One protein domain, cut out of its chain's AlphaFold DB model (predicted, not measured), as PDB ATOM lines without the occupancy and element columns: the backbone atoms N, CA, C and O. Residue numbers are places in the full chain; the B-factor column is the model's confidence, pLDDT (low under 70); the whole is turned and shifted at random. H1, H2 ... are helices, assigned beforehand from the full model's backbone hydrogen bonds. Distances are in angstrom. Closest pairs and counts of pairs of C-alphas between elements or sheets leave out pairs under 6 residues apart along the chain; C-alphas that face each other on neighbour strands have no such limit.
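AT A GLANCE: This is residues 25 to 107 of the 226 residues of an uncharacterized protein of Phytophthora megakarya (UniProt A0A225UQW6). H2, the longest helix, makes a loose up-and-down bundle with H1 and H3, each running against the one before. H4 crosses one end steeply; residues 25 to 40, with no named element, loop at the other. The printed part has 83 residues with four named helices, H1 to H4 in order, and no named strand: all helix. It is elongated, 42 by 24 by 19 A, and only just compact, close to loose, with radius of gyration of the C-alphas 14.1 A.

HOW THE PARTS SIT: H2, residues 57 to 73, is close but not clearly touching H3, residues 80 to 91; their closest C-alphas, Arg 64 and Cys 86, are 7.0 A apart. H1, residues 41 to 51, touches H3, closest C-alphas Ala 41 and Tyr 82, 5.1 A. H2 only just touches H4, residues 93 to 105, with 3 pairs of C-alphas within 8 A, closest Val 57 and Ile 99, 6.9 A. Every O i to N i+4 pair is within hydrogen-bond range in H1, H3 and H4, and 11 of 13 in H2.

IN THESE COORDINATES: H2 runs 25.0 A from C-alpha 57 (130.399, 119.515, 166.385); H4 ends at C-alpha 105 (119.884, 128.308, 167.702).

THE WHOLE: The printed part has no cut; pLDDT is under 70 at residues 86 to 107, among others.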
ATOM      1  N   ARG A  25     151.149 107.687 170.387       51.25
ATOM      2  CA  ARG A  25     152.606 107.645 170.192       51.25
ATOM      3  C   ARG A  25     153.069 106.791 169.005       51.25
ATOM      4  O   ARG A  25     154.213 106.946 168.609       51.25
ATOM      5  N   ARG A  26     152.226 105.909 168.451       59.03
ATOM      6  CA  ARG A  26     152.586 105.080 167.281       59.03
ATOM      7  C   ARG A  26     152.180 105.685 165.933       59.03
ATOM      8  O   ARG A  26     152.696 105.248 164.922       59.03
ATOM      9  N   MET A  27     151.287 106.677 165.927       66.00
ATOM     10  CA  MET A  27     150.692 107.254 164.706       66.00
ATOM     11  C   MET A  27     151.196 108.671 164.410       66.00
ATOM     12  O   MET A  27     150.622 109.381 163.587       66.00
ATOM     13  N   ILE A  28     152.223 109.121 165.134       69.81
ATOM     14  CA  ILE A  28     152.832 110.439 164.977       69.81
ATOM     15  C   ILE A  28     154.308 110.220 164.651       69.81
ATOM     16  O   ILE A  28     155.047 109.650 165.453       69.81
ATOM     17  N   LEU A  29     154.723 110.673 163.472       71.19
ATOM     18  CA  LEU A  29     156.112 110.697 163.026       71.19
ATOM     19  C   LEU A  29     156.948 111.595 163.953       71.19
ATOM     20  O   LEU A  29     156.431 112.519 164.583       71.19
ATOM     21  N   GLY A  30     158.270 111.395 163.994       65.50
ATOM     22  CA  GLY A  30     159.182 112.197 164.831       65.50
ATOM     23  C   GLY A  30     159.156 113.712 164.555       65.50
ATOM     24  O   GLY A  30     159.587 114.498 165.391       65.50
ATOM     25  N   ASN A  31     158.596 114.132 163.416       71.88
ATOM     26  CA  ASN A  31     158.371 115.531 163.035       71.88
ATOM     27  C   ASN A  31     157.011 116.099 163.509       71.88
ATOM     28  O   ASN A  31     156.642 117.209 163.128       71.88
ATOM     29  N   GLY A  32     156.240 115.340 164.296       68.75
ATOM     30  CA  GLY A  32     154.926 115.741 164.801       68.75
ATOM     31  C   GLY A  32     153.774 115.598 163.798       68.75
ATOM     32  O   GLY A  32     152.647 115.976 164.123       68.75
ATOM     33  N   GLN A  33     154.015 115.067 162.595       76.19
ATOM     34  CA  GLN A  33     152.958 114.776 161.625       76.19
ATOM     35  C   GLN A  33     152.306 113.421 161.883       76.19
ATOM     36  O   GLN A  33     152.908 112.531 162.471       76.19
ATOM     37  N   ILE A  34     151.069 113.263 161.417       79.19
ATOM     38  CA  ILE A  34     150.388 111.969 161.445       79.19
ATOM     39  C   ILE A  34     151.048 111.068 160.402       79.19
ATOM     40  O   ILE A  34     151.195 111.473 159.246       79.19
ATOM     41  N   ASP A  35     151.423 109.869 160.828       79.50
ATOM     42  CA  ASP A  35     151.859 108.802 159.939       79.50
ATOM     43  C   ASP A  35     150.635 108.214 159.226       79.50
ATOM     44  O   ASP A  35     149.846 107.483 159.824       79.50
ATOM     45  N   LEU A  36     150.427 108.591 157.962       75.31
ATOM     46  CA  LEU A  36     149.265 108.156 157.183       75.31
ATOM     47  C   LEU A  36     149.391 106.726 156.638       75.31
ATOM     48  O   LEU A  36     148.395 106.200 156.146       75.31
ATOM     49  N   GLU A  37     150.560 106.087 156.743       72.19
ATOM     50  CA  GLU A  37     150.719 104.670 156.391       72.19
ATOM     51  C   GLU A  37     150.190 103.754 157.503       72.19
ATOM     52  O   GLU A  37     149.591 102.714 157.224       72.19
ATOM     53  N   SER A  38     150.345 104.163 158.767       74.25
ATOM     54  CA  SER A  38     149.825 103.434 159.931       74.25
ATOM     55  C   SER A  38     148.451 103.915 160.404       74.25
ATOM     56  O   SER A  38     147.716 103.153 161.037       74.25
ATOM     57  N   PHE A  39     148.071 105.160 160.106       79.69
ATOM     58  CA  PHE A  39     146.781 105.719 160.501       79.69
ATOM     59  C   PHE A  39     145.655 105.221 159.587       79.69
ATOM     60  O   PHE A  39     145.570 105.595 158.418       79.69
ATOM     61  N   THR A  40     144.739 104.418 160.134       80.94
ATOM     62  CA  THR A  40     143.642 103.807 159.372       80.94
ATOM     63  C   THR A  40     142.294 104.507 159.572       80.94
ATOM     64  O   THR A  40     142.082 105.334 160.467       80.94
ATOM     65  N   ALA A  41     141.309 104.152 158.736       79.31
ATOM     66  CA  ALA A  41     139.942 104.654 158.874       79.31
ATOM     67  C   ALA A  41     139.307 104.273 160.227       79.31
ATOM     68  O   ALA A  41     138.483 105.028 160.749       79.31
ATOM     69  N   ALA A  42     139.696 103.131 160.805       79.06
ATOM     70  CA  ALA A  42     139.235 102.697 162.120       79.06
ATOM     71  C   ALA A  42     139.799 103.589 163.236       79.06
ATOM     72  O   ALA A  42     139.055 103.989 164.135       79.06
ATOM     73  N   ASP A  43     141.069 103.983 163.126       80.25
ATOM     74  CA  ASP A  43     141.724 104.882 164.082       80.25
ATOM     75  C   ASP A  43     141.091 106.267 164.060       80.25
ATOM     76  O   ASP A  43     140.854 106.872 165.108       80.25
ATOM     77  N   PHE A  44     140.714 106.746 162.872       82.00
ATOM     78  CA  PHE A  44     139.960 107.985 162.759       82.00
ATOM     79  C   PHE A  44     138.571 107.892 163.395       82.00
ATOM     80  O   PHE A  44     138.154 108.824 164.084       82.00
ATOM     81  N   GLU A  45     137.841 106.791 163.201       79.69
ATOM     82  CA  GLU A  45     136.549 106.597 163.865       79.69
ATOM     83  C   GLU A  45     136.693 106.548 165.390       79.69
ATOM     84  O   GLU A  45     135.886 107.168 166.089       79.69
ATOM     85  N   ALA A  46     137.721 105.864 165.901       79.50
ATOM     86  CA  ALA A  46     138.021 105.778 167.327       79.50
ATOM     87  C   ALA A  46     138.387 107.153 167.910       79.50
ATOM     88  O   ALA A  46     137.764 107.601 168.877       79.50
ATOM     89  N   PHE A  47     139.307 107.876 167.265       82.50
ATOM     90  CA  PHE A  47     139.669 109.251 167.615       82.50
ATOM     91  C   PHE A  47     138.446 110.172 167.622       82.50
ATOM     92  O   PHE A  47     138.214 110.928 168.567       82.50
ATOM     93  N   HIS A  48     137.624 110.099 166.576       78.56
ATOM     94  CA  HIS A  48     136.450 110.945 166.432       78.56
ATOM     95  C   HIS A  48     135.367 110.602 167.468       78.56
ATOM     96  O   HIS A  48     134.620 111.491 167.894       78.56
ATOM     97  N   LEU A  49     135.255 109.338 167.886       78.31
ATOM     98  CA  LEU A  49     134.345 108.914 168.949       78.31
ATOM     99  C   LEU A  49     134.809 109.418 170.319       78.31
ATOM    100  O   LEU A  49     133.980 109.888 171.097       78.31
ATOM    101  N   GLU A  50     136.114 109.383 170.579       79.56
ATOM    102  CA  GLU A  50     136.700 109.874 171.827       79.56
ATOM    103  C   GLU A  50     136.594 111.398 171.935       79.56
ATOM    104  O   GLU A  50     136.063 111.931 172.910       79.56
ATOM    105  N   LYS A  51     136.992 112.128 170.886       79.31
ATOM    106  CA  LYS A  51     136.913 113.596 170.870       79.31
ATOM    107  C   LYS A  51     135.491 114.115 170.956       79.31
ATOM    108  O   LYS A  51     135.274 115.177 171.524       79.31
ATOM    109  N   ARG A  52     134.495 113.364 170.490       75.31
ATOM    110  CA  ARG A  52     133.086 113.752 170.629       75.31
ATOM    111  C   ARG A  52     132.643 113.962 172.081       75.31
ATOM    112  O   ARG A  52     131.695 114.707 172.304       75.31
ATOM    113  N   LYS A  53     133.304 113.320 173.047       76.62
ATOM    114  CA  LYS A  53     133.021 113.507 174.476       76.62
ATOM    115  C   LYS A  53     133.452 114.887 174.983       76.62
ATOM    116  O   LYS A  53     132.919 115.352 175.979       76.62
ATOM    117  N   THR A  54     134.412 115.524 174.309       71.88
ATOM    118  CA  THR A  54     135.118 116.717 174.804       71.88
ATOM    119  C   THR A  54     135.002 117.933 173.889       71.88
ATOM    120  O   THR A  54     135.096 119.056 174.370       71.88
ATOM    121  N   VAL A  55     134.788 117.748 172.582       72.81
ATOM    122  CA  VAL A  55     134.784 118.845 171.603       72.81
ATOM    123  C   VAL A  55     133.466 118.952 170.844       72.81
ATOM    124  O   VAL A  55     132.787 117.965 170.550       72.81
ATOM    125  N   GLY A  56     133.121 120.192 170.492       68.38
ATOM    126  CA  GLY A  56     131.906 120.520 169.762       68.38
ATOM    127  C   GLY A  56     131.897 120.030 168.311       68.38
ATOM    128  O   GLY A  56     132.921 119.756 167.685       68.38
ATOM    129  N   VAL A  57     130.693 119.985 167.747       69.56
ATOM    130  CA  VAL A  57     130.399 119.515 166.385       69.56
ATOM    131  C   VAL A  57     131.195 120.254 165.297       69.56
ATOM    132  O   VAL A  57     131.595 119.640 164.309       69.56
ATOM    133  N   ILE A  58     131.449 121.553 165.477       65.75
ATOM    134  CA  ILE A  58     132.218 122.372 164.527       65.75
ATOM    135  C   ILE A  58     133.669 121.879 164.449       65.75
ATOM    136  O   ILE A  58     134.162 121.604 163.356       65.75
ATOM    137  N   SER A  59     134.324 121.666 165.593       74.19
ATOM    138  CA  SER A  59     135.695 121.141 165.658       74.19
ATOM    139  C   SER A  59     135.794 119.727 165.081       74.19
ATOM    140  O   SER A  59     136.732 119.419 164.350       74.19
ATOM    141  N   LEU A  60     134.778 118.885 165.316       75.50
ATOM    142  CA  LEU A  60     134.689 117.550 164.710       75.50
ATOM    143  C   LEU A  60     134.590 117.607 163.174       75.50
ATOM    144  O   LEU A  60     135.229 116.819 162.478       75.50
ATOM    145  N   ASN A  61     133.830 118.559 162.624       74.56
ATOM    146  CA  ASN A  61     133.804 118.800 161.178       74.56
ATOM    147  C   ASN A  61     135.138 119.330 160.648       74.56
ATOM    148  O   ASN A  61     135.522 118.975 159.532       74.56
ATOM    149  N   GLY A  62     135.851 120.124 161.448       78.50
ATOM    150  CA  GLY A  62     137.224 120.534 161.168       78.50
ATOM    151  C   GLY A  62     138.143 119.328 160.981       78.50
ATOM    152  O   GLY A  62     138.773 119.206 159.933       78.50
ATOM    153  N   PHE A  63     138.133 118.377 161.921       82.75
ATOM    154  CA  PHE A  63     138.935 117.149 161.813       82.75
ATOM    155  C   PHE A  63     138.598 116.329 160.562       82.75
ATOM    156  O   PHE A  63     139.498 115.890 159.852       82.75
ATOM    157  N   ARG A  64     137.308 116.178 160.232       78.12
ATOM    158  CA  ARG A  64     136.891 115.497 158.992       78.12
ATOM    159  C   ARG A  64     137.385 116.201 157.735       78.12
ATOM    160  O   ARG A  64     137.810 115.550 156.787       78.12
ATOM    161  N   SER A  65     137.298 117.527 157.719       81.00
ATOM    162  CA  SER A  65     137.685 118.332 156.559       81.00
ATOM    163  C   SER A  65     139.200 118.372 156.377       81.00
ATOM    164  O   SER A  65     139.659 118.536 155.253       81.00
ATOM    165  N   ALA A  66     139.966 118.184 157.456       82.50
ATOM    166  CA  ALA A  66     141.424 118.178 157.443       82.50
ATOM    167  C   ALA A  66     142.035 116.877 156.895       82.50
ATOM    168  O   ALA A  66     143.142 116.922 156.369       82.50
ATOM    169  N   ILE A  67     141.318 115.745 156.925       81.00
ATOM    170  CA  ILE A  67     141.831 114.466 156.397       81.00
ATOM    171  C   ILE A  67     142.177 114.550 154.914       81.00
ATOM    172  O   ILE A  67     143.281 114.188 154.526       81.00
ATOM    173  N   LYS A  68     141.266 115.052 154.070       81.50
ATOM    174  CA  LYS A  68     141.505 115.071 152.616       81.50
ATOM    175  C   LYS A  68     142.750 115.906 152.244       81.50
ATOM    176  O   LYS A  68     143.561 115.423 151.459       81.50
ATOM    177  N   PRO A  69     142.951 117.116 152.806       81.06
ATOM    178  CA  PRO A  69     144.190 117.871 152.639       81.06
ATOM    179  C   PRO A  69     145.446 117.174 153.167       81.06
ATOM    180  O   PRO A  69     146.493 117.336 152.553       81.06
ATOM    181  N   LEU A  70     145.370 116.431 154.277       81.50
ATOM    182  CA  LEU A  70     146.529 115.723 154.840       81.50
ATOM    183  C   LEU A  70     147.035 114.633 153.890       81.50
ATOM    184  O   LEU A  70     148.211 114.639 153.548       81.50
ATOM    185  N   TYR A  71     146.128 113.792 153.385       81.44
ATOM    186  CA  TYR A  71     146.452 112.767 152.385       81.44
ATOM    187  C   TYR A  71     147.008 113.380 151.097       81.44
ATOM    188  O   TYR A  71     148.025 112.932 150.583       81.44
ATOM    189  N   ARG A  72     146.406 114.482 150.623       82.00
ATOM    190  CA  ARG A  72     146.902 115.204 149.443       82.00
ATOM    191  C   ARG A  72     148.327 115.737 149.633       82.00
ATOM    192  O   ARG A  72     149.110 115.681 148.700       82.00
ATOM    193  N   ARG A  73     148.646 116.291 150.807       80.50
ATOM    194  CA  ARG A  73     149.966 116.881 151.101       80.50
ATOM    195  C   ARG A  73     151.082 115.849 151.201       80.50
ATOM    196  O   ARG A  73     152.222 116.207 150.956       80.50
ATOM    197  N   GLN A  74     150.751 114.624 151.597       77.12
ATOM    198  CA  GLN A  74     151.702 113.514 151.664       77.12
ATOM    199  C   GLN A  74     151.683 112.660 150.384       77.12
ATOM    200  O   GLN A  74     152.321 111.621 150.353       77.12
ATOM    201  N   GLU A  75     150.949 113.086 149.346       77.81
ATOM    202  CA  GLU A  75     150.817 112.388 148.056       77.81
ATOM    203  C   GLU A  75     150.290 110.943 148.163       77.81
ATOM    204  O   GLU A  75     150.440 110.133 147.252       77.81
ATOM    205  N   ILE A  76     149.582 110.630 149.252       79.81
ATOM    206  CA  ILE A  76     148.984 109.315 149.496       79.81
ATOM    207  C   ILE A  76     147.536 109.324 149.002       79.81
ATOM    208  O   ILE A  76     146.734 110.204 149.342       79.81
ATOM    209  N   ALA A  77     147.169 108.311 148.216       79.69
ATOM    210  CA  ALA A  77     145.799 108.133 147.756       79.69
ATOM    211  C   ALA A  77     144.850 107.940 148.950       79.69
ATOM    212  O   ALA A  77     145.070 107.087 149.807       79.69
ATOM    213  N   LEU A  78     143.767 108.720 148.999       79.06
ATOM    214  CA  LEU A  78     142.781 108.613 150.073       79.06
ATOM    215  C   LEU A  78     142.072 107.244 150.006       79.06
ATOM    216  O   LEU A  78     141.386 106.975 149.015       79.06
ATOM    217  N   PRO A  79     142.135 106.406 151.055       80.31
ATOM    218  CA  PRO A  79     141.470 105.109 151.026       80.31
ATOM    219  C   PRO A  79     139.941 105.255 151.005       80.31
ATOM    220  O   PRO A  79     139.362 105.986 151.811       80.31
ATOM    221  N   VAL A  80     139.252 104.482 150.156       77.12
ATOM    222  CA  VAL A  80     137.773 104.473 150.024       77.12
ATOM    223  C   VAL A  80     137.064 104.211 151.366       77.12
ATOM    224  O   VAL A  80     135.954 104.689 151.621       77.12
ATOM    225  N   ALA A  81     137.724 103.483 152.271       76.69
ATOM    226  CA  ALA A  81     137.236 103.223 153.620       76.69
ATOM    227  C   ALA A  81     137.007 104.510 154.439       76.69
ATOM    228  O   ALA A  81     136.063 104.560 155.230       76.69
ATOM    229  N   TYR A  82     137.792 105.572 154.216       73.81
ATOM    230  CA  TYR A  82     137.638 106.849 154.924       73.81
ATOM    231  C   TYR A  82     136.376 107.605 154.538       73.81
ATOM    232  O   TYR A  82     135.761 108.261 155.382       73.81
ATOM    233  N   GLU A  83     135.962 107.511 153.279       70.38
ATOM    234  CA  GLU A  83     134.737 108.158 152.820       70.38
ATOM    235  C   GLU A  83     133.509 107.497 153.457       70.38
ATOM    236  O   GLU A  83     132.640 108.176 154.020       70.38
ATOM    237  N   LYS A  84     133.503 106.158 153.498       75.12
ATOM    238  CA  LYS A  84     132.485 105.370 154.204       75.12
ATOM    239  C   LYS A  84     132.491 105.645 155.712       75.12
ATOM    240  O   LYS A  84     131.420 105.820 156.300       75.12
ATOM    241  N   ALA A  85     133.669 105.741 156.328       70.69
ATOM    242  CA  ALA A  85     133.816 106.065 157.744       70.69
ATOM    243  C   ALA A  85     133.248 107.454 158.069       70.69
ATOM    244  O   ALA A  85     132.386 107.601 158.939       70.69
ATOM    245  N   CYS A  86     133.612 108.478 157.292       68.44
ATOM    246  CA  CYS A  86     133.064 109.827 157.444       68.44
ATOM    247  C   CYS A  86     131.530 109.845 157.367       68.44
ATOM    248  O   CYS A  86     130.879 110.555 158.142       68.44
ATOM    249  N   GLN A  87     130.945 109.037 156.478       68.38
ATOM    250  CA  GLN A  87     129.496 108.930 156.331       68.38
ATOM    251  C   GLN A  87     128.830 108.205 157.512       68.38
ATOM    252  O   GLN A  87     127.773 108.637 157.981       68.38
ATOM    253  N   ARG A  88     129.452 107.155 158.060       68.75
ATOM    254  CA  ARG A  88     128.965 106.447 159.260       68.75
ATOM    255  C   ARG A  88     128.954 107.337 160.497       68.75
ATOM    256  O   ARG A  88     127.984 107.323 161.256       68.75
ATOM    257  N   VAL A  89     129.983 108.166 160.685       66.81
ATOM    258  CA  VAL A  89     130.029 109.087 161.828       66.81
ATOM    259  C   VAL A  89     128.934 110.168 161.728       66.81
ATOM    260  O   VAL A  89     128.427 110.605 162.761       66.81
ATOM    261  N   LYS A  90     128.507 110.570 160.519       64.00
ATOM    262  CA  LYS A  90     127.366 111.493 160.332       64.00
ATOM    263  C   LYS A  90     126.022 110.871 160.733       64.00
ATOM    264  O   LYS A  90     125.217 111.553 161.357       64.00
ATOM    265  N   LYS A  91     125.800 109.587 160.420       62.16
ATOM    266  CA  LYS A  91     124.518 108.883 160.636       62.16
ATOM    267  C   LYS A  91     124.219 108.495 162.093       62.16
ATOM    268  O   LYS A  91     123.111 108.058 162.388       62.16
ATOM    269  N   LYS A  92     125.166 108.623 163.034       65.38
ATOM    270  CA  LYS A  92     124.890 108.311 164.452       65.38
ATOM    271  C   LYS A  92     123.879 109.319 165.020       65.38
ATOM    272  O   LYS A  92     124.216 110.488 165.163       65.38
ATOM    273  N   ALA A  93     122.693 108.846 165.417       51.88
ATOM    274  CA  ALA A  93     121.496 109.627 165.783       51.88
ATOM    275  C   ALA A  93     121.718 110.844 166.713       51.88
ATOM    276  O   ALA A  93     121.060 111.873 166.572       51.88
ATOM    277  N   GLY A  94     122.692 110.795 167.630       59.78
ATOM    278  CA  GLY A  94     123.024 111.951 168.475       59.78
ATOM    279  C   GLY A  94     123.741 113.098 167.745       59.78
ATOM    280  O   GLY A  94     123.736 114.223 168.220       59.78
ATOM    281  N   TYR A  95     124.409 112.831 166.619       60.03
ATOM    282  CA  TYR A  95     125.238 113.813 165.907       60.03
ATOM    283  C   TYR A  95     124.337 114.741 165.103       60.03
ATOM    284  O   TYR A  95     124.455 115.959 165.190       60.03
ATOM    285  N   GLU A  96     123.370 114.151 164.406       58.59
ATOM    286  CA  GLU A  96     122.369 114.885 163.652       58.59
ATOM    287  C   GLU A  96     121.431 115.683 164.567       58.59
ATOM    288  O   GLU A  96     121.111 116.826 164.257       58.59
ATOM    289  N   LYS A  97     121.071 115.157 165.747       62.31
ATOM    290  CA  LYS A  97     120.279 115.901 166.743       62.31
ATOM    291  C   LYS A  97     121.047 117.097 167.324       62.31
ATOM    292  O   LYS A  97     120.466 118.172 167.446       62.31
ATOM    293  N   SER A  98     122.341 116.952 167.629       59.97
ATOM    294  CA  SER A  98     123.194 118.069 168.074       59.97
ATOM    295  C   SER A  98     123.429 119.102 166.970       59.97
ATOM    296  O   SER A  98     123.353 120.294 167.248       59.97
ATOM    297  N   ILE A  99     123.647 118.664 165.723       58.75
ATOM    298  CA  ILE A  99     123.709 119.529 164.532       58.75
ATOM    299  C   ILE A  99     122.399 120.300 164.377       58.75
ATOM    300  O   ILE A  99     122.429 121.515 164.260       58.75
ATOM    301  N   ARG A 100     121.245 119.623 164.409       55.09
ATOM    302  CA  ARG A 100     119.932 120.262 164.259       55.09
ATOM    303  C   ARG A 100     119.636 121.220 165.406       55.09
ATOM    304  O   ARG A 100     119.115 122.293 165.153       55.09
ATOM    305  N   ARG A 101     119.987 120.870 166.649       57.09
ATOM    306  CA  ARG A 101     119.829 121.757 167.812       57.09
ATOM    307  C   ARG A 101     120.723 122.987 167.709       57.09
ATOM    308  O   ARG A 101     120.240 124.081 167.963       57.09
ATOM    309  N   LEU A 102     121.989 122.810 167.326       54.91
ATOM    310  CA  LEU A 102     122.881 123.934 167.079       54.91
ATOM    311  C   LEU A 102     122.311 124.769 165.938       54.91
ATOM    312  O   LEU A 102     122.003 125.913 166.162       54.91
ATOM    313  N   MET A 103     122.014 124.201 164.772       51.16
ATOM    314  CA  MET A 103     121.426 124.963 163.666       51.16
ATOM    315  C   MET A 103     120.113 125.666 164.033       51.16
ATOM    316  O   MET A 103     119.909 126.760 163.541       51.16
ATOM    317  N   ARG A 104     119.256 125.114 164.905       45.41
ATOM    318  CA  ARG A 104     118.050 125.806 165.406       45.41
ATOM    319  C   ARG A 104     118.381 127.113 166.128       45.41
ATOM    320  O   ARG A 104     117.814 128.138 165.784       45.41
ATOM    321  N   ILE A 105     119.386 127.101 167.008       48.88
ATOM    322  CA  ILE A 105     119.884 128.308 167.702       48.88
ATOM    323  C   ILE A 105     120.361 129.386 166.705       48.88
ATOM    324  O   ILE A 105     120.374 130.563 167.034       48.88
ATOM    325  N   TRP A 106     120.726 128.993 165.481       41.84
ATOM    326  CA  TRP A 106     121.240 129.879 164.431       41.84
ATOM    327  C   TRP A 106     120.230 130.128 163.300       41.84
ATOM    328  O   TRP A 106     120.595 130.705 162.279       41.84
ATOM    329  N   LYS A 107     118.993 129.628 163.423       48.19
ATOM    330  CA  LYS A 107     117.988 129.660 162.348       48.19
ATOM    331  C   LYS A 107     116.612 130.124 162.816       48.19
ATOM    332  O   LYS A 107     115.752 130.360 161.971       48.19
TER     333      LYS A 107